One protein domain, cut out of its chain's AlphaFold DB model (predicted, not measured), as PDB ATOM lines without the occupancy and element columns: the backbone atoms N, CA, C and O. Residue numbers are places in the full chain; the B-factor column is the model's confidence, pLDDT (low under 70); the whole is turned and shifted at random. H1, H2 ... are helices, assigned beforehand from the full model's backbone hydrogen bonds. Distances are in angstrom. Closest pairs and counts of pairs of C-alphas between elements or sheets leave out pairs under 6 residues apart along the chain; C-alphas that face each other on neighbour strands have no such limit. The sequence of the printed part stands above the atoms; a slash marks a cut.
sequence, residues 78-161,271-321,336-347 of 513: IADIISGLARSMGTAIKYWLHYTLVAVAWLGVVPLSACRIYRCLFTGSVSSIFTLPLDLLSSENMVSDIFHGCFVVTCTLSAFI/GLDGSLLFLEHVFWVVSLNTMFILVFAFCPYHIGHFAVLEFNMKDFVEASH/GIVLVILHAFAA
ATOM      1  N   ILE A  78     -38.787   4.332 -19.214       82.50
ATOM      2  CA  ILE A  78     -39.813   3.375 -19.666       82.50
ATOM      3  C   ILE A  78     -39.204   2.345 -20.636       82.50
ATOM      4  O   ILE A  78     -39.591   1.181 -20.621       82.50
ATOM      5  N   ALA A  79     -38.192   2.742 -21.417       82.25
ATOM      6  CA  ALA A  79     -37.427   1.842 -22.280       82.25
ATOM      7  C   ALA A  79     -36.705   0.726 -21.497       82.25
ATOM      8  O   ALA A  79     -36.726  -0.423 -21.933       82.25
ATOM      9  N   ASP A  80     -36.139   1.028 -20.324       83.50
ATOM     10  CA  ASP A  80     -35.468   0.034 -19.476       83.50
ATOM     11  C   ASP A  80     -36.473  -0.890 -18.785       83.50
ATOM     12  O   ASP A  80     -36.223  -2.088 -18.662       83.50
ATOM     13  N   ILE A  81     -37.650  -0.369 -18.411       87.62
ATOM     14  CA  ILE A  81     -38.765  -1.185 -17.908       87.62
ATOM     15  C   ILE A  81     -39.250  -2.153 -18.996       87.62
ATOM     16  O   ILE A  81     -39.398  -3.340 -18.725       87.62
ATOM     17  N   ILE A  82     -39.460  -1.683 -20.231       89.56
ATOM     18  CA  ILE A  82     -39.898  -2.525 -21.356       89.56
ATOM     19  C   ILE A  82     -38.815  -3.548 -21.728       89.56
ATOM     20  O   ILE A  82     -39.130  -4.718 -21.931       89.56
ATOM     21  N   SER A  83     -37.541  -3.150 -21.764       88.75
ATOM     22  CA  SER A  83     -36.402  -4.040 -22.030       88.75
ATOM     23  C   SER A  83     -36.239  -5.105 -20.937       88.75
ATOM     24  O   SER A  83     -36.082  -6.293 -21.230       88.75
ATOM     25  N   GLY A  84     -36.360  -4.710 -19.665       86.00
ATOM     26  CA  GLY A  84     -36.365  -5.615 -18.516       86.00
ATOM     27  C   GLY A  84     -37.554  -6.576 -18.531       86.00
ATOM     28  O   GLY A  84     -37.371  -7.775 -18.327       86.00
ATOM     29  N   LEU A  85     -38.754  -6.083 -18.852       91.69
ATOM     30  CA  LEU A  85     -39.960  -6.899 -18.989       91.69
ATOM     31  C   LEU A  85     -39.849  -7.882 -20.160       91.69
ATOM     32  O   LEU A  85     -40.200  -9.042 -19.995       91.69
ATOM     33  N   ALA A  86     -39.306  -7.468 -21.308       91.69
ATOM     34  CA  ALA A  86     -39.081  -8.346 -22.457       91.69
ATOM     35  C   ALA A  86     -38.061  -9.456 -22.145       91.69
ATOM     36  O   ALA A  86     -38.288 -10.615 -22.491       91.69
ATOM     37  N   ARG A  87     -36.970  -9.137 -21.431       92.56
ATOM     38  CA  ARG A  87     -35.995 -10.134 -20.948       92.56
ATOM     39  C   ARG A  87     -36.608 -11.085 -19.918       92.56
ATOM     40  O   ARG A  87     -36.396 -12.290 -20.007       92.56
ATOM     41  N   SER A  88     -37.392 -10.560 -18.976       90.31
ATOM     42  CA  SER A  88     -38.133 -11.355 -17.988       90.31
ATOM     43  C   SER A  88     -39.132 -12.300 -18.666       90.31
ATOM     44  O   SER A  88     -39.135 -13.497 -18.392       90.31
ATOM     45  N   MET A  89     -39.898 -11.793 -19.638       93.44
ATOM     46  CA  MET A  89     -40.858 -12.562 -20.429       93.44
ATOM     47  C   MET A  89     -40.171 -13.652 -21.260       93.44
ATOM     48  O   MET A  89     -40.637 -14.785 -21.267       93.44
ATOM     49  N   GLY A  90     -39.039 -13.360 -21.910       93.00
ATOM     50  CA  GLY A  90     -38.264 -14.363 -22.648       93.00
ATOM     51  C   GLY A  90     -37.761 -15.499 -21.750       93.00
ATOM     52  O   GLY A  90     -37.880 -16.673 -22.100       93.00
ATOM     53  N   THR A  91     -37.275 -15.162 -20.553       89.75
ATOM     54  CA  THR A  91     -36.884 -16.139 -19.527       89.75
ATOM     55  C   THR A  91     -38.085 -16.954 -19.031       89.75
ATOM     56  O   THR A  91     -38.002 -18.178 -18.958       89.75
ATOM     57  N   ALA A  92     -39.226 -16.310 -18.762       91.25
ATOM     58  CA  ALA A  92     -40.459 -16.980 -18.351       91.25
ATOM     59  C   ALA A  92     -40.998 -17.934 -19.433       91.25
ATOM     60  O   ALA A  92     -41.360 -19.063 -19.116       91.25
ATOM     61  N   ILE A  93     -40.980 -17.529 -20.709       94.44
ATOM     62  CA  ILE A  93     -41.358 -18.375 -21.851       94.44
ATOM     63  C   ILE A  93     -40.407 -19.570 -21.977       94.44
ATOM     64  O   ILE A  93     -40.878 -20.687 -22.175       94.44
ATOM     65  N   LYS A  94     -39.088 -19.379 -21.813       92.56
ATOM     66  CA  LYS A  94     -38.118 -20.489 -21.821       92.56
ATOM     67  C   LYS A  94     -38.439 -21.518 -20.733       92.56
ATOM     68  O   LYS A  94     -38.491 -22.709 -21.032       92.56
ATOM     69  N   TYR A  95     -38.662 -21.073 -19.495       90.75
ATOM     70  CA  TYR A  95     -39.023 -21.975 -18.398       90.75
ATOM     71  C   TYR A  95     -40.382 -22.642 -18.631       90.75
ATOM     72  O   TYR A  95     -40.499 -23.847 -18.438       90.75
ATOM     73  N   TRP A  96     -41.388 -21.904 -19.109       93.38
ATOM     74  CA  TRP A  96     -42.700 -22.461 -19.444       93.38
ATOM     75  C   TRP A  96     -42.596 -23.560 -20.508       93.38
ATOM     76  O   TRP A  96     -43.085 -24.662 -20.282       93.38
ATOM     77  N   LEU A  97     -41.885 -23.308 -21.614       92.88
ATOM     78  CA  LEU A  97     -41.634 -24.311 -22.653       92.88
ATOM     79  C   LEU A  97     -40.947 -25.555 -22.075       92.88
ATOM     80  O   LEU A  97     -41.408 -26.667 -22.323       92.88
ATOM     81  N   HIS A  98     -39.911 -25.379 -21.248       92.81
ATOM     82  CA  HIS A  98     -39.224 -26.494 -20.590       92.81
ATOM     83  C   HIS A  98     -40.167 -27.320 -19.705       92.81
ATOM     84  O   HIS A  98     -40.267 -28.531 -19.884       92.81
ATOM     85  N   TYR A  99     -40.933 -26.680 -18.815       92.69
ATOM     86  CA  TYR A  99     -41.887 -27.381 -17.949       92.69
ATOM     87  C   TYR A  99     -43.021 -28.055 -18.733       92.69
ATOM     88  O   TYR A  99     -43.420 -29.162 -18.376       92.69
ATOM     89  N   THR A 100     -43.516 -27.455 -19.825       92.69
ATOM     90  CA  THR A 100     -44.496 -28.130 -20.698       92.69
ATOM     91  C   THR A 100     -43.903 -29.358 -21.384       92.69
ATOM     92  O   THR A 100     -44.585 -30.373 -21.493       92.69
ATOM     93  N   LEU A 101     -42.630 -29.314 -21.787       93.06
ATOM     94  CA  LEU A 101     -41.942 -30.434 -22.426       93.06
ATOM     95  C   LEU A 101     -41.687 -31.578 -21.427       93.06
ATOM     96  O   LEU A 101     -41.975 -32.732 -21.743       93.06
ATOM     97  N   VAL A 102     -41.256 -31.259 -20.201       94.19
ATOM     98  CA  VAL A 102     -41.155 -32.212 -19.080       94.19
ATOM     99  C   VAL A 102     -42.518 -32.857 -18.790       94.19
ATOM    100  O   VAL A 102     -42.619 -34.081 -18.718       94.19
ATOM    101  N   ALA A 103     -43.590 -32.063 -18.695       91.94
ATOM    102  CA  ALA A 103     -44.939 -32.574 -18.453       91.94
ATOM    103  C   ALA A 103     -45.440 -33.489 -19.586       91.94
ATOM    104  O   ALA A 103     -46.004 -34.547 -19.308       91.94
ATOM    105  N   VAL A 104     -45.203 -33.135 -20.854       91.75
ATOM    106  CA  VAL A 104     -45.564 -33.975 -22.010       91.75
ATOM    107  C   VAL A 104     -44.775 -35.286 -22.020       91.75
ATOM    108  O   VAL A 104     -45.353 -36.331 -22.315       91.75
ATOM    109  N   ALA A 105     -43.490 -35.272 -21.657       91.38
ATOM    110  CA  ALA A 105     -42.683 -36.487 -21.584       91.38
ATOM    111  C   ALA A 105     -43.193 -37.454 -20.496       91.38
ATOM    112  O   ALA A 105     -43.463 -38.621 -20.785       91.38
ATOM    113  N   TRP A 106     -43.395 -36.968 -19.267       91.62
ATOM    114  CA  TRP A 106     -43.771 -37.815 -18.126       91.62
ATOM    115  C   TRP A 106     -45.261 -38.173 -18.052       91.62
ATOM    116  O   TRP A 106     -45.586 -39.293 -17.673       91.62
ATOM    117  N   LEU A 107     -46.175 -37.258 -18.401       89.94
ATOM    118  CA  LEU A 107     -47.630 -37.475 -18.301       89.94
ATOM    119  C   LEU A 107     -48.286 -37.838 -19.642       89.94
ATOM    120  O   LEU A 107     -49.415 -38.320 -19.659       89.94
ATOM    121  N   GLY A 108     -47.595 -37.606 -20.760       89.00
ATOM    122  CA  GLY A 108     -48.025 -38.017 -22.096       89.00
ATOM    123  C   GLY A 108     -47.277 -39.260 -22.567       89.00
ATOM    124  O   GLY A 108     -47.845 -40.349 -22.599       89.00
ATOM    125  N   VAL A 109     -46.003 -39.098 -22.936       89.38
ATOM    126  CA  VAL A 109     -45.218 -40.125 -23.649       89.38
ATOM    127  C   VAL A 109     -45.054 -41.407 -22.830       89.38
ATOM    128  O   VAL A 109     -45.301 -42.487 -23.364       89.38
ATOM    129  N   VAL A 110     -44.696 -41.319 -21.542       90.62
ATOM    130  CA  VAL A 110     -44.520 -42.515 -20.692       90.62
ATOM    131  C   VAL A 110     -45.830 -43.329 -20.582       90.62
ATOM    132  O   VAL A 110     -45.819 -44.485 -21.014       90.62
ATOM    133  N   PRO A 111     -46.980 -42.769 -20.142       91.62
ATOM    134  CA  PRO A 111     -48.274 -43.458 -20.181       91.62
ATOM    135  C   PRO A 111     -48.672 -43.995 -21.561       91.62
ATOM    136  O   PRO A 111     -49.032 -45.167 -21.680       91.62
ATOM    137  N   LEU A 112     -48.586 -43.172 -22.613       90.00
ATOM    138  CA  LEU A 112     -48.959 -43.581 -23.972       90.00
ATOM    139  C   LEU A 112     -48.149 -44.783 -24.440       90.00
ATOM    140  O   LEU A 112     -48.727 -45.742 -24.949       90.00
ATOM    141  N   SER A 113     -46.830 -44.757 -24.234       88.69
ATOM    142  CA  SER A 113     -45.964 -45.859 -24.638       88.69
ATOM    143  C   SER A 113     -46.341 -47.155 -23.921       88.69
ATOM    144  O   SER A 113     -46.585 -48.153 -24.594       88.69
ATOM    145  N   ALA A 114     -46.525 -47.129 -22.596       88.69
ATOM    146  CA  ALA A 114     -46.956 -48.293 -21.825       88.69
ATOM    147  C   ALA A 114     -48.315 -48.849 -22.299       88.69
ATOM    148  O   ALA A 114     -48.460 -50.063 -22.449       88.69
ATOM    149  N   CYS A 115     -49.302 -47.988 -22.589       88.25
ATOM    150  CA  CYS A 115     -50.611 -48.431 -23.083       88.25
ATOM    151  C   CYS A 115     -50.527 -49.056 -24.481       88.25
ATOM    152  O   CYS A 115     -51.083 -50.134 -24.712       88.25
ATOM    153  N   ARG A 116     -49.822 -48.400 -25.414       87.31
ATOM    154  CA  ARG A 116     -49.643 -48.890 -26.788       87.31
ATOM    155  C   ARG A 116     -48.856 -50.200 -26.796       87.31
ATOM    156  O   ARG A 116     -49.321 -51.155 -27.405       87.31
ATOM    157  N   ILE A 117     -47.751 -50.294 -26.051       85.88
ATOM    158  CA  ILE A 117     -46.966 -51.530 -25.882       85.88
ATOM    159  C   ILE A 117     -47.837 -52.654 -25.314       85.88
ATOM    160  O   ILE A 117     -47.860 -53.744 -25.882       85.88
ATOM    161  N   TYR A 118     -48.596 -52.396 -24.243       86.12
ATOM    162  CA  TYR A 118     -49.507 -53.381 -23.661       86.12
ATOM    163  C   TYR A 118     -50.528 -53.884 -24.693       86.12
ATOM    164  O   TYR A 118     -50.657 -55.092 -24.887       86.12
ATOM    165  N   ARG A 119     -51.207 -52.985 -25.421       84.12
ATOM    166  CA  ARG A 119     -52.146 -53.393 -26.480       84.12
ATOM    167  C   ARG A 119     -51.446 -54.186 -27.583       84.12
ATOM    168  O   ARG A 119     -51.880 -55.292 -27.875       84.12
ATOM    169  N   CYS A 120     -50.337 -53.697 -28.134       79.38
ATOM    170  CA  CYS A 120     -49.584 -54.393 -29.181       79.38
ATOM    171  C   CYS A 120     -49.121 -55.798 -28.759       79.38
ATOM    172  O   CYS A 120     -49.117 -56.695 -29.595       79.38
ATOM    173  N   LEU A 121     -48.774 -56.015 -27.486       80.12
ATOM    174  CA  LEU A 121     -48.377 -57.331 -26.972       80.12
ATOM    175  C   LEU A 121     -49.558 -58.295 -26.775       80.12
ATOM    176  O   LEU A 121     -49.386 -59.490 -26.985       80.12
ATOM    177  N   PHE A 122     -50.742 -57.808 -26.388       77.38
ATOM    178  CA  PHE A 122     -51.910 -58.663 -26.117       77.38
ATOM    179  C   PHE A 122     -52.906 -58.781 -27.285       77.38
ATOM    180  O   PHE A 122     -53.693 -59.724 -27.311       77.38
ATOM    181  N   THR A 123     -52.885 -57.862 -28.258       73.81
ATOM    182  CA  THR A 123     -53.774 -57.874 -29.439       73.81
ATOM    183  C   THR A 123     -53.030 -57.973 -30.772       73.81
ATOM    184  O   THR A 123     -53.670 -58.121 -31.811       73.81
ATOM    185  N   GLY A 124     -51.703 -57.822 -30.781       60.16
ATOM    186  CA  GLY A 124     -50.893 -57.796 -31.997       60.16
ATOM    187  C   GLY A 124     -50.331 -59.161 -32.387       60.16
ATOM    188  O   GLY A 124     -50.007 -60.000 -31.549       60.16
ATOM    189  N   SER A 125     -50.155 -59.361 -33.693       63.03
ATOM    190  CA  SER A 125     -49.283 -60.419 -34.211       63.03
ATOM    191  C   SER A 125     -47.816 -59.987 -34.084       63.03
ATOM    192  O   SER A 125     -47.521 -58.804 -33.912       63.03
ATOM    193  N   VAL A 126     -46.869 -60.913 -34.251       63.78
ATOM    194  CA  VAL A 126     -45.421 -60.613 -34.234       63.78
ATOM    195  C   VAL A 126     -45.037 -59.529 -35.258       63.78
ATOM    196  O   VAL A 126     -44.073 -58.798 -35.056       63.78
ATOM    197  N   SER A 127     -45.815 -59.375 -36.336       62.62
ATOM    198  CA  SER A 127     -45.680 -58.287 -37.315       62.62
ATOM    199  C   SER A 127     -45.988 -56.896 -36.743       62.62
ATOM    200  O   SER A 127     -45.321 -55.933 -37.116       62.62
ATOM    201  N   SER A 128     -46.937 -56.779 -35.810       65.81
ATOM    202  CA  SER A 128     -47.306 -55.520 -35.140       65.81
ATOM    203  C   SER A 128     -46.210 -55.002 -34.200       65.81
ATOM    204  O   SER A 128     -46.159 -53.815 -33.896       65.81
ATOM    205  N   ILE A 129     -45.281 -55.865 -33.771       66.25
ATOM    206  CA  ILE A 129     -44.106 -55.454 -32.986       66.25
ATOM    207  C   ILE A 129     -43.141 -54.616 -33.846       66.25
ATOM    208  O   ILE A 129     -42.485 -53.710 -33.337       66.25
ATOM    209  N   PHE A 130     -43.092 -54.856 -35.163       66.50
ATOM    210  CA  PHE A 130     -42.250 -54.085 -36.085       66.50
ATOM    211  C   PHE A 130     -42.880 -52.750 -36.521       66.50
ATOM    212  O   PHE A 130     -42.143 -51.843 -36.903       66.50
ATOM    213  N   THR A 131     -44.208 -52.591 -36.437       69.12
ATOM    214  CA  THR A 131     -44.900 -51.306 -36.693       69.12
ATOM    215  C   THR A 131     -45.028 -50.427 -35.448       69.12
ATOM    216  O   THR A 131     -45.261 -49.226 -35.577       69.12
ATOM    217  N   LEU A 132     -44.786 -50.994 -34.261       67.69
ATOM    218  CA  LEU A 132     -44.929 -50.359 -32.946       67.69
ATOM    219  C   LEU A 132     -44.360 -48.920 -32.861       67.69
ATOM    220  O   LEU A 132     -45.069 -48.061 -32.342       67.69
ATOM    221  N   PRO A 133     -43.171 -48.574 -33.411       68.31
ATOM    222  CA  PRO A 133     -42.666 -47.193 -33.378       68.31
ATOM    223  C   PRO A 133     -43.527 -46.170 -34.141       68.31
ATOM    224  O   PRO A 133     -43.519 -44.990 -33.797       68.31
ATOM    225  N   LEU A 134     -44.257 -46.606 -35.172       65.88
ATOM    226  CA  LEU A 134     -45.188 -45.772 -35.940       65.88
ATOM    227  C   LEU A 134     -46.562 -45.716 -35.257       65.88
ATOM    228  O   LEU A 134     -47.147 -44.640 -35.152       65.88
ATOM    229  N   ASP A 135     -47.034 -46.840 -34.712       68.00
ATOM    230  CA  ASP A 135     -48.292 -46.912 -33.954       68.00
ATOM    231  C   ASP A 135     -48.231 -46.099 -32.640       68.00
ATOM    232  O   ASP A 135     -49.234 -45.527 -32.202       68.00
ATOM    233  N   LEU A 136     -47.037 -45.958 -32.048       68.50
ATOM    234  CA  LEU A 136     -46.759 -45.092 -30.893       68.50
ATOM    235  C   LEU A 136     -47.034 -43.601 -31.175       68.50
ATOM    236  O   LEU A 136     -47.343 -42.849 -30.252       68.50
ATOM    237  N   LEU A 137     -46.922 -43.180 -32.439       65.81
ATOM    238  CA  LEU A 137     -47.138 -41.802 -32.895       65.81
ATOM    239  C   LEU A 137     -48.575 -41.549 -33.390       65.81
ATOM    240  O   LEU A 137     -48.907 -40.414 -33.737       65.81
ATOM    241  N   SER A 138     -49.440 -42.570 -33.416       74.31
ATOM    242  CA  SER A 138     -50.839 -42.410 -33.822       74.31
ATOM    243  C   SER A 138     -51.633 -41.605 -32.786       74.31
ATOM    244  O   SER A 138     -51.658 -41.937 -31.597       74.31
ATOM    245  N   SER A 139     -52.317 -40.554 -33.247       73.00
ATOM    246  CA  SER A 139     -53.061 -39.597 -32.415       73.00
ATOM    247  C   SER A 139     -54.474 -40.055 -32.025       73.00
ATOM    248  O   SER A 139     -55.164 -39.363 -31.271       73.00
ATOM    249  N   GLU A 140     -54.919 -41.223 -32.494       75.00
ATOM    250  CA  GLU A 140     -56.255 -41.745 -32.203       75.00
ATOM    251  C   GLU A 140     -56.424 -42.103 -30.718       75.00
ATOM    252  O   GLU A 140     -55.626 -42.853 -30.151       75.00
ATOM    253  N   ASN A 141     -57.497 -41.593 -30.100       79.81
ATOM    254  CA  ASN A 141     -57.913 -41.863 -28.713       79.81
ATOM    255  C   ASN A 141     -56.862 -41.574 -27.619       79.81
ATOM    256  O   ASN A 141     -56.964 -42.096 -26.507       79.81
ATOM    257  N   MET A 142     -55.912 -40.670 -27.895       82.94
ATOM    258  CA  MET A 142     -54.771 -40.335 -27.030       82.94
ATOM    259  C   MET A 142     -55.126 -40.130 -25.543       82.94
ATOM    260  O   MET A 142     -54.419 -40.625 -24.675       82.94
ATOM    261  N   VAL A 143     -56.235 -39.449 -25.224       86.00
ATOM    262  CA  VAL A 143     -56.651 -39.198 -23.827       86.00
ATOM    263  C   VAL A 143     -57.031 -40.489 -23.093       86.00
ATOM    264  O   VAL A 143     -56.607 -40.695 -21.959       86.00
ATOM    265  N   SER A 144     -57.793 -41.380 -23.739       86.50
ATOM    266  CA  SER A 144     -58.147 -42.685 -23.161       86.50
ATOM    267  C   SER A 144     -56.892 -43.524 -22.922       86.50
ATOM    268  O   SER A 144     -56.730 -44.131 -21.863       86.50
ATOM    269  N   ASP A 145     -55.973 -43.507 -23.882       88.19
ATOM    270  CA  ASP A 145     -54.753 -44.303 -23.836       88.19
ATOM    271  C   ASP A 145     -53.755 -43.771 -22.796       88.19
ATOM    272  O   ASP A 145     -53.102 -44.572 -22.132       88.19
ATOM    273  N   ILE A 146     -53.717 -42.454 -22.542       89.56
ATOM    274  CA  ILE A 146     -53.015 -41.874 -21.384       89.56
ATOM    275  C   ILE A 146     -53.604 -42.409 -20.074       89.56
ATOM    276  O   ILE A 146     -52.845 -42.875 -19.234       89.56
ATOM    277  N   PHE A 147     -54.928 -42.403 -19.881       90.31
ATOM    278  CA  PHE A 147     -55.523 -42.877 -18.620       90.31
ATOM    279  C   PHE A 147     -55.245 -44.363 -18.347       90.31
ATOM    280  O   PHE A 147     -54.825 -44.718 -17.243       90.31
ATOM    281  N   HIS A 148     -55.417 -45.229 -19.352       88.12
ATOM    282  CA  HIS A 148     -55.072 -46.650 -19.233       88.12
ATOM    283  C   HIS A 148     -53.557 -46.848 -19.056       88.12
ATOM    284  O   HIS A 148     -53.123 -47.685 -18.266       88.12
ATOM    285  N   GLY A 149     -52.749 -46.044 -19.748       89.19
ATOM    286  CA  GLY A 149     -51.296 -46.016 -19.635       89.19
ATOM    287  C   GLY A 149     -50.801 -45.634 -18.248       89.19
ATOM    288  O   GLY A 149     -49.935 -46.313 -17.709       89.19
ATOM    289  N   CYS A 150     -51.389 -44.608 -17.630       89.81
ATOM    290  CA  CYS A 150     -51.089 -44.198 -16.261       89.81
ATOM    291  C   CYS A 150     -51.338 -45.352 -15.291       89.81
ATOM    292  O   CYS A 150     -50.473 -45.643 -14.475       89.81
ATOM    293  N   PHE A 151     -52.467 -46.060 -15.425       89.06
ATOM    294  CA  PHE A 151     -52.748 -47.239 -14.605       89.06
ATOM    295  C   PHE A 151     -51.679 -48.332 -14.782       89.06
ATOM    296  O   PHE A 151     -51.123 -48.803 -13.792       89.06
ATOM    297  N   VAL A 152     -51.320 -48.679 -16.026       89.19
ATOM    298  CA  VAL A 152     -50.254 -49.661 -16.312       89.19
ATOM    299  C   VAL A 152     -48.913 -49.219 -15.717       89.19
ATOM    300  O   VAL A 152     -48.270 -50.000 -15.017       89.19
ATOM    301  N   VAL A 153     -48.499 -47.966 -15.934       88.81
ATOM    302  CA  VAL A 153     -47.244 -47.413 -15.398       88.81
ATOM    303  C   VAL A 153     -47.249 -47.463 -13.871       88.81
ATOM    304  O   VAL A 153     -46.323 -48.035 -13.300       88.81
ATOM    305  N   THR A 154     -48.301 -46.973 -13.209       87.56
ATOM    306  CA  THR A 154     -48.441 -47.040 -11.747       87.56
ATOM    307  C   THR A 154     -48.347 -48.476 -11.237       87.56
ATOM    308  O   THR A 154     -47.577 -48.714 -10.311       87.56
ATOM    309  N   CYS A 155     -49.027 -49.444 -11.863       85.69
ATOM    310  CA  CYS A 155     -48.924 -50.856 -11.485       85.69
ATOM    311  C   CYS A 155     -47.497 -51.408 -11.638       85.69
ATOM    312  O   CYS A 155     -46.995 -52.061 -10.721       85.69
ATOM    313  N   THR A 156     -46.817 -51.140 -12.761       85.50
ATOM    314  CA  THR A 156     -45.433 -51.614 -12.969       85.50
ATOM    315  C   THR A 156     -44.439 -50.973 -12.003       85.50
ATOM    316  O   THR A 156     -43.613 -51.682 -11.435       85.50
ATOM    317  N   LEU A 157     -44.547 -49.664 -11.747       84.50
ATOM    318  CA  LEU A 157     -43.687 -48.958 -10.799       84.50
ATOM    319  C   LEU A 157     -43.958 -49.415  -9.364       84.50
ATOM    320  O   LEU A 157     -43.009 -49.676  -8.632       84.50
ATOM    321  N   SER A 158     -45.224 -49.600  -8.966       80.50
ATOM    322  CA  SER A 158     -45.545 -50.125  -7.635       80.50
ATOM    323  C   SER A 158     -45.028 -51.548  -7.445       80.50
ATOM    324  O   SER A 158     -44.517 -51.867  -6.376       80.50
ATOM    325  N   ALA A 159     -45.102 -52.393  -8.481       77.19
ATOM    326  CA  ALA A 159     -44.545 -53.741  -8.440       77.19
ATOM    327  C   ALA A 159     -43.010 -53.718  -8.351       77.19
ATOM    328  O   ALA A 159     -42.449 -54.471  -7.564       77.19
ATOM    329  N   PHE A 160     -42.345 -52.829  -9.096       76.44
ATOM    330  CA  PHE A 160     -40.891 -52.666  -9.064       76.44
ATOM    331  C   PHE A 160     -40.388 -52.149  -7.708       76.44
ATOM    332  O   PHE A 160     -39.471 -52.731  -7.146       76.44
ATOM    333  N   ILE A 161     -41.035 -51.127  -7.137       76.19
ATOM    334  CA  ILE A 161     -40.721 -50.585  -5.799       76.19
ATOM    335  C   ILE A 161     -41.018 -51.614  -4.691       76.19
ATOM    336  O   ILE A 161     -40.366 -51.611  -3.651       76.19
ATOM    337  N   GLY A 271     -36.300 -33.481 -14.165       85.50
ATOM    338  CA  GLY A 271     -35.809 -32.459 -15.102       85.50
ATOM    339  C   GLY A 271     -36.353 -31.051 -14.849       85.50
ATOM    340  O   GLY A 271     -36.427 -30.238 -15.770       85.50
ATOM    341  N   LEU A 272     -36.768 -30.754 -13.616       87.31
ATOM    342  CA  LEU A 272     -37.257 -29.436 -13.191       87.31
ATOM    343  C   LEU A 272     -36.128 -28.397 -13.045       87.31
ATOM    344  O   LEU A 272     -36.397 -27.202 -12.991       87.31
ATOM    345  N   ASP A 273     -34.872 -28.847 -13.038       84.62
ATOM    346  CA  ASP A 273     -33.648 -28.035 -12.986       84.62
ATOM    347  C   ASP A 273     -33.345 -27.251 -14.285       84.62
ATOM    348  O   ASP A 273     -32.475 -26.377 -14.305       84.62
ATOM    349  N   GLY A 274     -34.061 -27.539 -15.378       82.25
ATOM    350  CA  GLY A 274     -33.804 -26.971 -16.706       82.25
ATOM    351  C   GLY A 274     -32.832 -27.787 -17.568       82.25
ATOM    352  O   GLY A 274     -32.475 -27.343 -18.661       82.25
ATOM    353  N   SER A 275     -32.399 -28.962 -17.103       88.00
ATOM    354  CA  SER A 275     -31.582 -29.910 -17.862       88.00
ATOM    355  C   SER A 275     -32.445 -30.787 -18.774       88.00
ATOM    356  O   SER A 275     -33.602 -31.067 -18.469       88.00
ATOM    357  N   LEU A 276     -31.888 -31.272 -19.889       87.94
ATOM    358  CA  LEU A 276     -32.552 -32.252 -20.769       87.94
ATOM    359  C   LEU A 276     -32.274 -33.713 -20.372       87.94
ATOM    360  O   LEU A 276     -32.731 -34.634 -21.045       87.94
ATOM    361  N   LEU A 277     -31.549 -33.934 -19.270       86.81
ATOM    362  CA  LEU A 277     -31.114 -35.260 -18.816       86.81
ATOM    363  C   LEU A 277     -32.293 -36.180 -18.427       86.81
ATOM    364  O   LEU A 277     -32.201 -37.394 -18.577       86.81
ATOM    365  N   PHE A 278     -33.454 -35.618 -18.066       89.50
ATOM    366  CA  PHE A 278     -34.678 -36.400 -17.837       89.50
ATOM    367  C   PHE A 278     -35.159 -37.180 -19.073       89.50
ATOM    368  O   PHE A 278     -35.895 -38.147 -18.905       89.50
ATOM    369  N   LEU A 279     -34.764 -36.810 -20.302       88.50
ATOM    370  CA  LEU A 279     -35.082 -37.608 -21.495       88.50
ATOM    371  C   LEU A 279     -34.416 -38.988 -21.441       88.50
ATOM    372  O   LEU A 279     -35.004 -39.969 -21.895       88.50
ATOM    373  N   GLU A 280     -33.227 -39.078 -20.839       90.81
ATOM    374  CA  GLU A 280     -32.560 -40.352 -20.582       90.81
ATOM    375  C   GLU A 280     -33.340 -41.162 -19.537       90.81
ATOM    376  O   GLU A 280     -33.641 -42.332 -19.764       90.81
ATOM    377  N   HIS A 281     -33.765 -40.532 -18.435       89.38
ATOM    378  CA  HIS A 281     -34.603 -41.185 -17.422       89.38
ATOM    379  C   HIS A 281     -35.938 -41.681 -18.005       89.38
ATOM    380  O   HIS A 281     -36.343 -42.808 -17.732       89.38
ATOM    381  N   VAL A 282     -36.597 -40.883 -18.851       90.56
ATOM    382  CA  VAL A 282     -37.818 -41.271 -19.575       90.56
ATOM    383  C   VAL A 282     -37.556 -42.487 -20.468       90.56
ATOM    384  O   VAL A 282     -38.324 -43.446 -20.421       90.56
ATOM    385  N   PHE A 283     -36.455 -42.503 -21.224       90.19
ATOM    386  CA  PHE A 283     -36.069 -43.654 -22.043       90.19
ATOM    387  C   PHE A 283     -35.818 -44.921 -21.205       90.19
ATOM    388  O   PHE A 283     -36.308 -45.998 -21.560       90.19
ATOM    389  N   TRP A 284     -35.115 -44.802 -20.073       89.19
ATOM    390  CA  TRP A 284     -34.898 -45.911 -19.139       89.19
ATOM    391  C   TRP A 284     -36.212 -46.426 -18.542       89.19
ATOM    392  O   TRP A 284     -36.425 -47.636 -18.514       89.19
ATOM    393  N   VAL A 285     -37.123 -45.536 -18.132       88.19
ATOM    394  CA  VAL A 285     -38.440 -45.902 -17.585       88.19
ATOM    395  C   VAL A 285     -39.299 -46.622 -18.625       88.19
ATOM    396  O   VAL A 285     -39.871 -47.663 -18.309       88.19
ATOM    397  N   VAL A 286     -39.351 -46.138 -19.872       89.00
ATOM    398  CA  VAL A 286     -40.070 -46.822 -20.964       89.00
ATOM    399  C   VAL A 286     -39.448 -48.188 -21.261       89.00
ATOM    400  O   VAL A 286     -40.170 -49.178 -21.386       89.00
ATOM    401  N   SER A 287     -38.118 -48.285 -21.312       87.94
ATOM    402  CA  SER A 287     -37.409 -49.547 -21.569       87.94
ATOM    403  C   SER A 287     -37.630 -50.577 -20.454       87.94
ATOM    404  O   SER A 287     -37.931 -51.739 -20.732       87.94
ATOM    405  N   LEU A 288     -37.554 -50.151 -19.189       86.06
ATOM    406  CA  LEU A 288     -37.800 -50.987 -18.012       86.06
ATOM    407  C   LEU A 288     -39.265 -51.435 -17.949       86.06
ATOM    408  O   LEU A 288     -39.527 -52.619 -17.751       86.06
ATOM    409  N   ASN A 289     -40.219 -50.530 -18.190       87.88
ATOM    410  CA  ASN A 289     -41.645 -50.853 -18.283       87.88
ATOM    411  C   ASN A 289     -41.921 -51.875 -19.404       87.88
ATOM    412  O   ASN A 289     -42.595 -52.876 -19.163       87.88
ATOM    413  N   THR A 290     -41.318 -51.693 -20.585       87.00
ATOM    414  CA  THR A 290     -41.408 -52.638 -21.714       87.00
ATOM    415  C   THR A 290     -40.884 -54.020 -21.326       87.00
ATOM    416  O   THR A 290     -41.573 -55.022 -21.521       87.00
ATOM    417  N   MET A 291     -39.685 -54.087 -20.734       87.06
ATOM    418  CA  MET A 291     -39.090 -55.341 -20.263       87.06
ATOM    419  C   MET A 291     -39.963 -56.007 -19.191       87.06
ATOM    420  O   MET A 291     -40.166 -57.219 -19.238       87.06
ATOM    421  N   PHE A 292     -40.509 -55.231 -18.253       87.56
ATOM    422  CA  PHE A 292     -41.372 -55.735 -17.192       87.56
ATOM    423  C   PHE A 292     -42.666 -56.339 -17.753       87.56
ATOM    424  O   PHE A 292     -43.009 -57.469 -17.409       87.56
ATOM    425  N   ILE A 293     -43.362 -55.638 -18.658       87.88
ATOM    426  CA  ILE A 293     -44.578 -56.150 -19.311       87.88
ATOM    427  C   ILE A 293     -44.255 -57.412 -20.124       87.88
ATOM    428  O   ILE A 293     -45.002 -58.389 -20.059       87.88
ATOM    429  N   LEU A 294     -43.127 -57.447 -20.837       87.00
ATOM    430  CA  LEU A 294     -42.715 -58.624 -21.603       87.00
ATOM    431  C   LEU A 294     -42.467 -59.837 -20.686       87.00
ATOM    432  O   LEU A 294     -43.050 -60.902 -20.891       87.00
ATOM    433  N   VAL A 295     -41.642 -59.674 -19.649       86.12
ATOM    434  CA  VAL A 295     -41.206 -60.772 -18.769       86.12
ATOM    435  C   VAL A 295     -42.310 -61.243 -17.816       86.12
ATOM    436  O   VAL A 295     -42.424 -62.446 -17.585       86.12
ATOM    437  N   PHE A 296     -43.128 -60.334 -17.275       87.19
ATOM    438  CA  PHE A 296     -44.115 -60.643 -16.230       87.19
ATOM    439  C   PHE A 296     -45.578 -60.645 -16.700       87.19
ATOM    440  O   PHE A 296     -46.428 -61.196 -16.003       87.19
ATOM    441  N   ALA A 297     -45.919 -60.081 -17.861       87.00
ATOM    442  CA  ALA A 297     -47.284 -60.166 -18.392       87.00
ATOM    443  C   ALA A 297     -47.347 -61.082 -19.623       87.00
ATOM    444  O   ALA A 297     -48.042 -62.096 -19.603       87.00
ATOM    445  N   PHE A 298     -46.576 -60.770 -20.666       88.38
ATOM    446  CA  PHE A 298     -46.633 -61.458 -21.958       88.38
ATOM    447  C   PHE A 298     -46.112 -62.903 -21.896       88.38
ATOM    448  O   PHE A 298     -46.819 -63.827 -22.300       88.38
ATOM    449  N   CYS A 299     -44.908 -63.133 -21.356       88.81
ATOM    450  CA  CYS A 299     -44.327 -64.478 -21.287       88.81
ATOM    451  C   CYS A 299     -45.185 -65.473 -20.474       88.81
ATOM    452  O   CYS A 299     -45.482 -66.544 -21.011       88.81
ATOM    453  N   PRO A 300     -45.647 -65.160 -19.242       91.38
ATOM    454  CA  PRO A 300     -46.546 -66.043 -18.505       91.38
ATOM    455  C   PRO A 300     -47.872 -66.252 -19.234       91.38
ATOM    456  O   PRO A 300     -48.315 -67.389 -19.335       91.38
ATOM    457  N   TYR A 301     -48.476 -65.207 -19.811       90.75
ATOM    458  CA  TYR A 301     -49.727 -65.348 -20.558       90.75
ATOM    459  C   TYR A 301     -49.605 -66.323 -21.738       90.75
ATOM    460  O   TYR A 301     -50.411 -67.243 -21.847       90.75
ATOM    461  N   HIS A 302     -48.566 -66.206 -22.570       89.31
ATOM    462  CA  HIS A 302     -48.379 -67.126 -23.696       89.31
ATOM    463  C   HIS A 302     -48.067 -68.560 -23.259       89.31
ATOM    464  O   HIS A 302     -48.631 -69.496 -23.825       89.31
ATOM    465  N   ILE A 303     -47.222 -68.751 -22.240       91.69
ATOM    466  CA  ILE A 303     -46.941 -70.085 -21.679       91.69
ATOM    467  C   ILE A 303     -48.227 -70.708 -21.117       91.69
ATOM    468  O   ILE A 303     -48.493 -71.887 -21.338       91.69
ATOM    469  N   GLY A 304     -49.054 -69.905 -20.446       90.94
ATOM    470  CA  GLY A 304     -50.361 -70.313 -19.944       90.94
ATOM    471  C   GLY A 304     -51.342 -70.667 -21.050       90.94
ATOM    472  O   GLY A 304     -52.011 -71.686 -20.951       90.94
ATOM    473  N   HIS A 305     -51.384 -69.887 -22.132       89.31
ATOM    474  CA  HIS A 305     -52.231 -70.174 -23.287       89.31
ATOM    475  C   HIS A 305     -51.852 -71.525 -23.904       89.31
ATOM    476  O   HIS A 305     -52.712 -72.387 -24.055       89.31
ATOM    477  N   PHE A 306     -50.561 -71.774 -24.161       91.06
ATOM    478  CA  PHE A 306     -50.100 -73.085 -24.631       91.06
ATOM    479  C   PHE A 306     -50.461 -74.225 -23.662       91.06
ATOM    480  O   PHE A 306     -50.935 -75.263 -24.115       91.06
ATOM    481  N   ALA A 307     -50.330 -74.022 -22.348       90.31
ATOM    482  CA  ALA A 307     -50.712 -75.025 -21.355       90.31
ATOM    483  C   ALA A 307     -52.232 -75.293 -21.316       90.31
ATOM    484  O   ALA A 307     -52.649 -76.446 -21.243       90.31
ATOM    485  N   VAL A 308     -53.080 -74.264 -21.413       90.50
ATOM    486  CA  VAL A 308     -54.548 -74.413 -21.474       90.50
ATOM    487  C   VAL A 308     -54.975 -75.171 -22.737       90.50
ATOM    488  O   VAL A 308     -55.894 -75.994 -22.670       90.50
ATOM    489  N   LEU A 309     -54.287 -74.952 -23.867       88.50
ATOM    490  CA  LEU A 309     -54.463 -75.746 -25.087       88.50
ATOM    491  C   LEU A 309     -54.046 -77.216 -24.882       88.50
ATOM    492  O   LEU A 309     -54.775 -78.107 -25.311       88.50
ATOM    493  N   GLU A 310     -52.902 -77.470 -24.238       90.31
ATOM    494  CA  GLU A 310     -52.335 -78.814 -24.022       90.31
ATOM    495  C   GLU A 310     -53.164 -79.659 -23.040       90.31
ATOM    496  O   GLU A 310     -53.480 -80.813 -23.326       90.31
ATOM    497  N   PHE A 311     -53.592 -79.075 -21.917       87.62
ATOM    498  CA  PHE A 311     -54.453 -79.733 -20.926       87.62
ATOM    499  C   PHE A 311     -55.946 -79.725 -21.298       87.62
ATOM    500  O   PHE A 311     -56.772 -80.200 -20.520       87.62
ATOM    501  N   ASN A 312     -56.295 -79.201 -22.479       86.25
ATOM    502  CA  ASN A 312     -57.656 -79.128 -23.013       86.25
ATOM    503  C   ASN A 312     -58.671 -78.476 -22.046       86.25
ATOM    504  O   ASN A 312     -59.815 -78.910 -21.935       86.25
ATOM    505  N   MET A 313     -58.248 -77.429 -21.326       83.50
ATOM    506  CA  MET A 313     -59.076 -76.737 -20.323       83.50
ATOM    507  C   MET A 313     -59.837 -75.522 -20.878       83.50
ATOM    508  O   MET A 313     -60.350 -74.724 -20.095       83.50
ATOM    509  N   LYS A 314     -59.892 -75.344 -22.205       82.50
ATOM    510  CA  LYS A 314     -60.447 -74.135 -22.843       82.50
ATOM    511  C   LYS A 314     -61.865 -73.839 -22.365       82.50
ATOM    512  O   LYS A 314     -62.108 -72.753 -21.858       82.50
ATOM    513  N   ASP A 315     -62.733 -74.847 -22.388       80.75
ATOM    514  CA  ASP A 315     -64.137 -74.751 -21.979       80.75
ATOM    515  C   ASP A 315     -64.297 -74.205 -20.544       80.75
ATOM    516  O   ASP A 315     -65.183 -73.398 -20.277       80.75
ATOM    517  N   PHE A 316     -63.408 -74.590 -19.616       80.56
ATOM    518  CA  PHE A 316     -63.408 -74.083 -18.237       80.56
ATOM    519  C   PHE A 316     -62.928 -72.631 -18.141       80.56
ATOM    520  O   PHE A 316     -63.403 -71.873 -17.294       80.56
ATOM    521  N   VAL A 317     -61.968 -72.247 -18.982       82.69
ATOM    522  CA  VAL A 317     -61.392 -70.900 -18.999       82.69
ATOM    523  C   VAL A 317     -62.351 -69.913 -19.673       82.69
ATOM    524  O   VAL A 317     -62.610 -68.851 -19.107       82.69
ATOM    525  N   GLU A 318     -62.953 -70.286 -20.802       79.50
ATOM    526  CA  GLU A 318     -63.986 -69.511 -21.503       79.50
ATOM    527  C   GLU A 318     -65.233 -69.324 -20.619       79.50
ATOM    528  O   GLU A 318     -65.712 -68.199 -20.452       79.50
ATOM    529  N   ALA A 319     -65.699 -70.385 -19.946       78.06
ATOM    530  CA  ALA A 319     -66.820 -70.309 -19.001       78.06
ATOM    531  C   ALA A 319     -66.547 -69.423 -17.768       78.06
ATOM    532  O   ALA A 319     -67.486 -69.011 -17.088       78.06
ATOM    533  N   SER A 320     -65.283 -69.114 -17.454       77.81
ATOM    534  CA  SER A 320     -64.937 -68.304 -16.278       77.81
ATOM    535  C   SER A 320     -65.154 -66.796 -16.460       77.81
ATOM    536  O   SER A 320     -65.038 -66.061 -15.484       77.81
ATOM    537  N   HIS A 321     -65.411 -66.315 -17.685       80.62
ATOM    538  CA  HIS A 321     -65.412 -64.892 -18.081       80.62
ATOM    539  C   HIS A 321     -64.085 -64.120 -17.858       80.62
ATOM    540  O   HIS A 321     -63.984 -62.963 -18.269       80.62
ATOM    541  N   GLY A 336     -43.261 -71.635 -12.837       93.69
ATOM    542  CA  GLY A 336     -42.789 -72.075 -11.522       93.69
ATOM    543  C   GLY A 336     -42.335 -73.539 -11.509       93.69
ATOM    544  O   GLY A 336     -41.246 -73.839 -11.018       93.69
ATOM    545  N   ILE A 337     -43.123 -74.445 -12.098       93.56
ATOM    546  CA  ILE A 337     -42.793 -75.876 -12.218       93.56
ATOM    547  C   ILE A 337     -41.536 -76.077 -13.079       93.56
ATOM    548  O   ILE A 337     -40.610 -76.777 -12.664       93.56
ATOM    549  N   VAL A 338     -41.457 -75.421 -14.241       94.44
ATOM    550  CA  VAL A 338     -40.298 -75.487 -15.145       94.44
ATOM    551  C   VAL A 338     -39.032 -74.972 -14.458       94.44
ATOM    552  O   VAL A 338     -37.994 -75.627 -14.533       94.44
ATOM    553  N   LEU A 339     -39.099 -73.860 -13.718       94.31
ATOM    554  CA  LEU A 339     -37.960 -73.333 -12.958       94.31
ATOM    555  C   LEU A 339     -37.478 -74.307 -11.869       94.31
ATOM    556  O   LEU A 339     -36.270 -74.453 -11.686       94.31
ATOM    557  N   VAL A 340     -38.385 -75.019 -11.188       93.56
ATOM    558  CA  VAL A 340     -38.020 -76.064 -10.211       93.56
ATOM    559  C   VAL A 340     -37.322 -77.245 -10.893       93.56
ATOM    560  O   VAL A 340     -36.286 -77.700 -10.403       93.56
ATOM    561  N   ILE A 341     -37.831 -77.708 -12.041       94.75
ATOM    562  CA  ILE A 341     -37.222 -78.795 -12.827       94.75
ATOM    563  C   ILE A 341     -35.827 -78.383 -13.324       94.75
ATOM    564  O   ILE A 341     -34.860 -79.123 -13.137       94.75
ATOM    565  N   LEU A 342     -35.689 -77.181 -13.889       93.88
ATOM    566  CA  LEU A 342     -34.408 -76.643 -14.352       93.88
ATOM    567  C   LEU A 342     -33.417 -76.445 -13.197       93.88
ATOM    568  O   LEU A 342     -32.234 -76.741 -13.354       93.88
ATOM    569  N   HIS A 343     -33.872 -75.993 -12.025       93.00
ATOM    570  CA  HIS A 343     -33.026 -75.869 -10.834       93.00
ATOM    571  C   HIS A 343     -32.534 -77.241 -10.339       93.00
ATOM    572  O   HIS A 343     -31.359 -77.382  -9.990       93.00
ATOM    573  N   ALA A 344     -33.394 -78.265 -10.350       92.44
ATOM    574  CA  ALA A 344     -33.001 -79.639 -10.040       92.44
ATOM    575  C   ALA A 344     -31.971 -80.173 -11.052       92.44
ATOM    576  O   ALA A 344     -30.931 -80.696 -10.654       92.44
ATOM    577  N   PHE A 345     -32.192 -79.961 -12.351       94.06
ATOM    578  CA  PHE A 345     -31.262 -80.356 -13.414       94.06
ATOM    579  C   PHE A 345     -29.905 -79.632 -13.317       94.06
ATOM    580  O   PHE A 345     -28.851 -80.265 -13.381       94.06
ATOM    581  N   ALA A 346     -29.903 -78.323 -13.053       91.75
ATOM    582  CA  ALA A 346     -28.684 -77.552 -12.808       91.75
ATOM    583  C   ALA A 346     -27.922 -78.035 -11.559       91.75
ATOM    584  O   ALA A 346     -26.690 -78.002 -11.543       91.75
ATOM    585  N   ALA A 347     -28.630 -78.519 -10.531       90.75
ATOM    586  CA  ALA A 347     -28.017 -79.146  -9.363       90.75
ATOM    587  C   ALA A 347     -27.398 -80.520  -9.687       90.75
ATOM    588  O   ALA A 347     -26.304 -80.799  -9.198       90.75
TER     589      ALA A 347
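This is residues 78 to 161, 271 to 321 and 336 to 347 of the 513 residues of the protein "E3 ubiquitin-protein ligase MARCH6" of Armadillidium vulgare (UniProt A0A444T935). Long helices H1 and H4 overlap side by side in a rod; H3 crosses both and H2, residues 126 to 135, folds back along H1. Residues 78 to 93 and 337 to 347 stick out. The printed part, 147 residues with helices H1 to H6, is all helix and extended: radius of gyration of the C-alphas 22.8 A, spans 84 by 41 by 27 A.

H1, residues 78 to 123, touches H3, residues 142 to 161, with 107 to 116 alone, about perpendicular at 77 degrees; closest C-alphas Pro 111 and Gly 149, 4.0 A. H4, residues 278 to 310, touches 102 to 122 alone of H1, shallow tilt 13 degrees; closest C-alphas Val 110 and Val 286, 6.2 A. H2 has 2 of 6 O i to N i+4 pairs within hydrogen-bond range, 5 of 7 O i to N i+3.

H1, 63.6 A long, begins at C-alpha 78 (-39.813, 3.375, -19.666).

Across the cuts, C-alphas 161 to 271 and 321 to 336 are 21.0 A and 24.6 A apart; pLDDT is under 70 at residues 124 to 137.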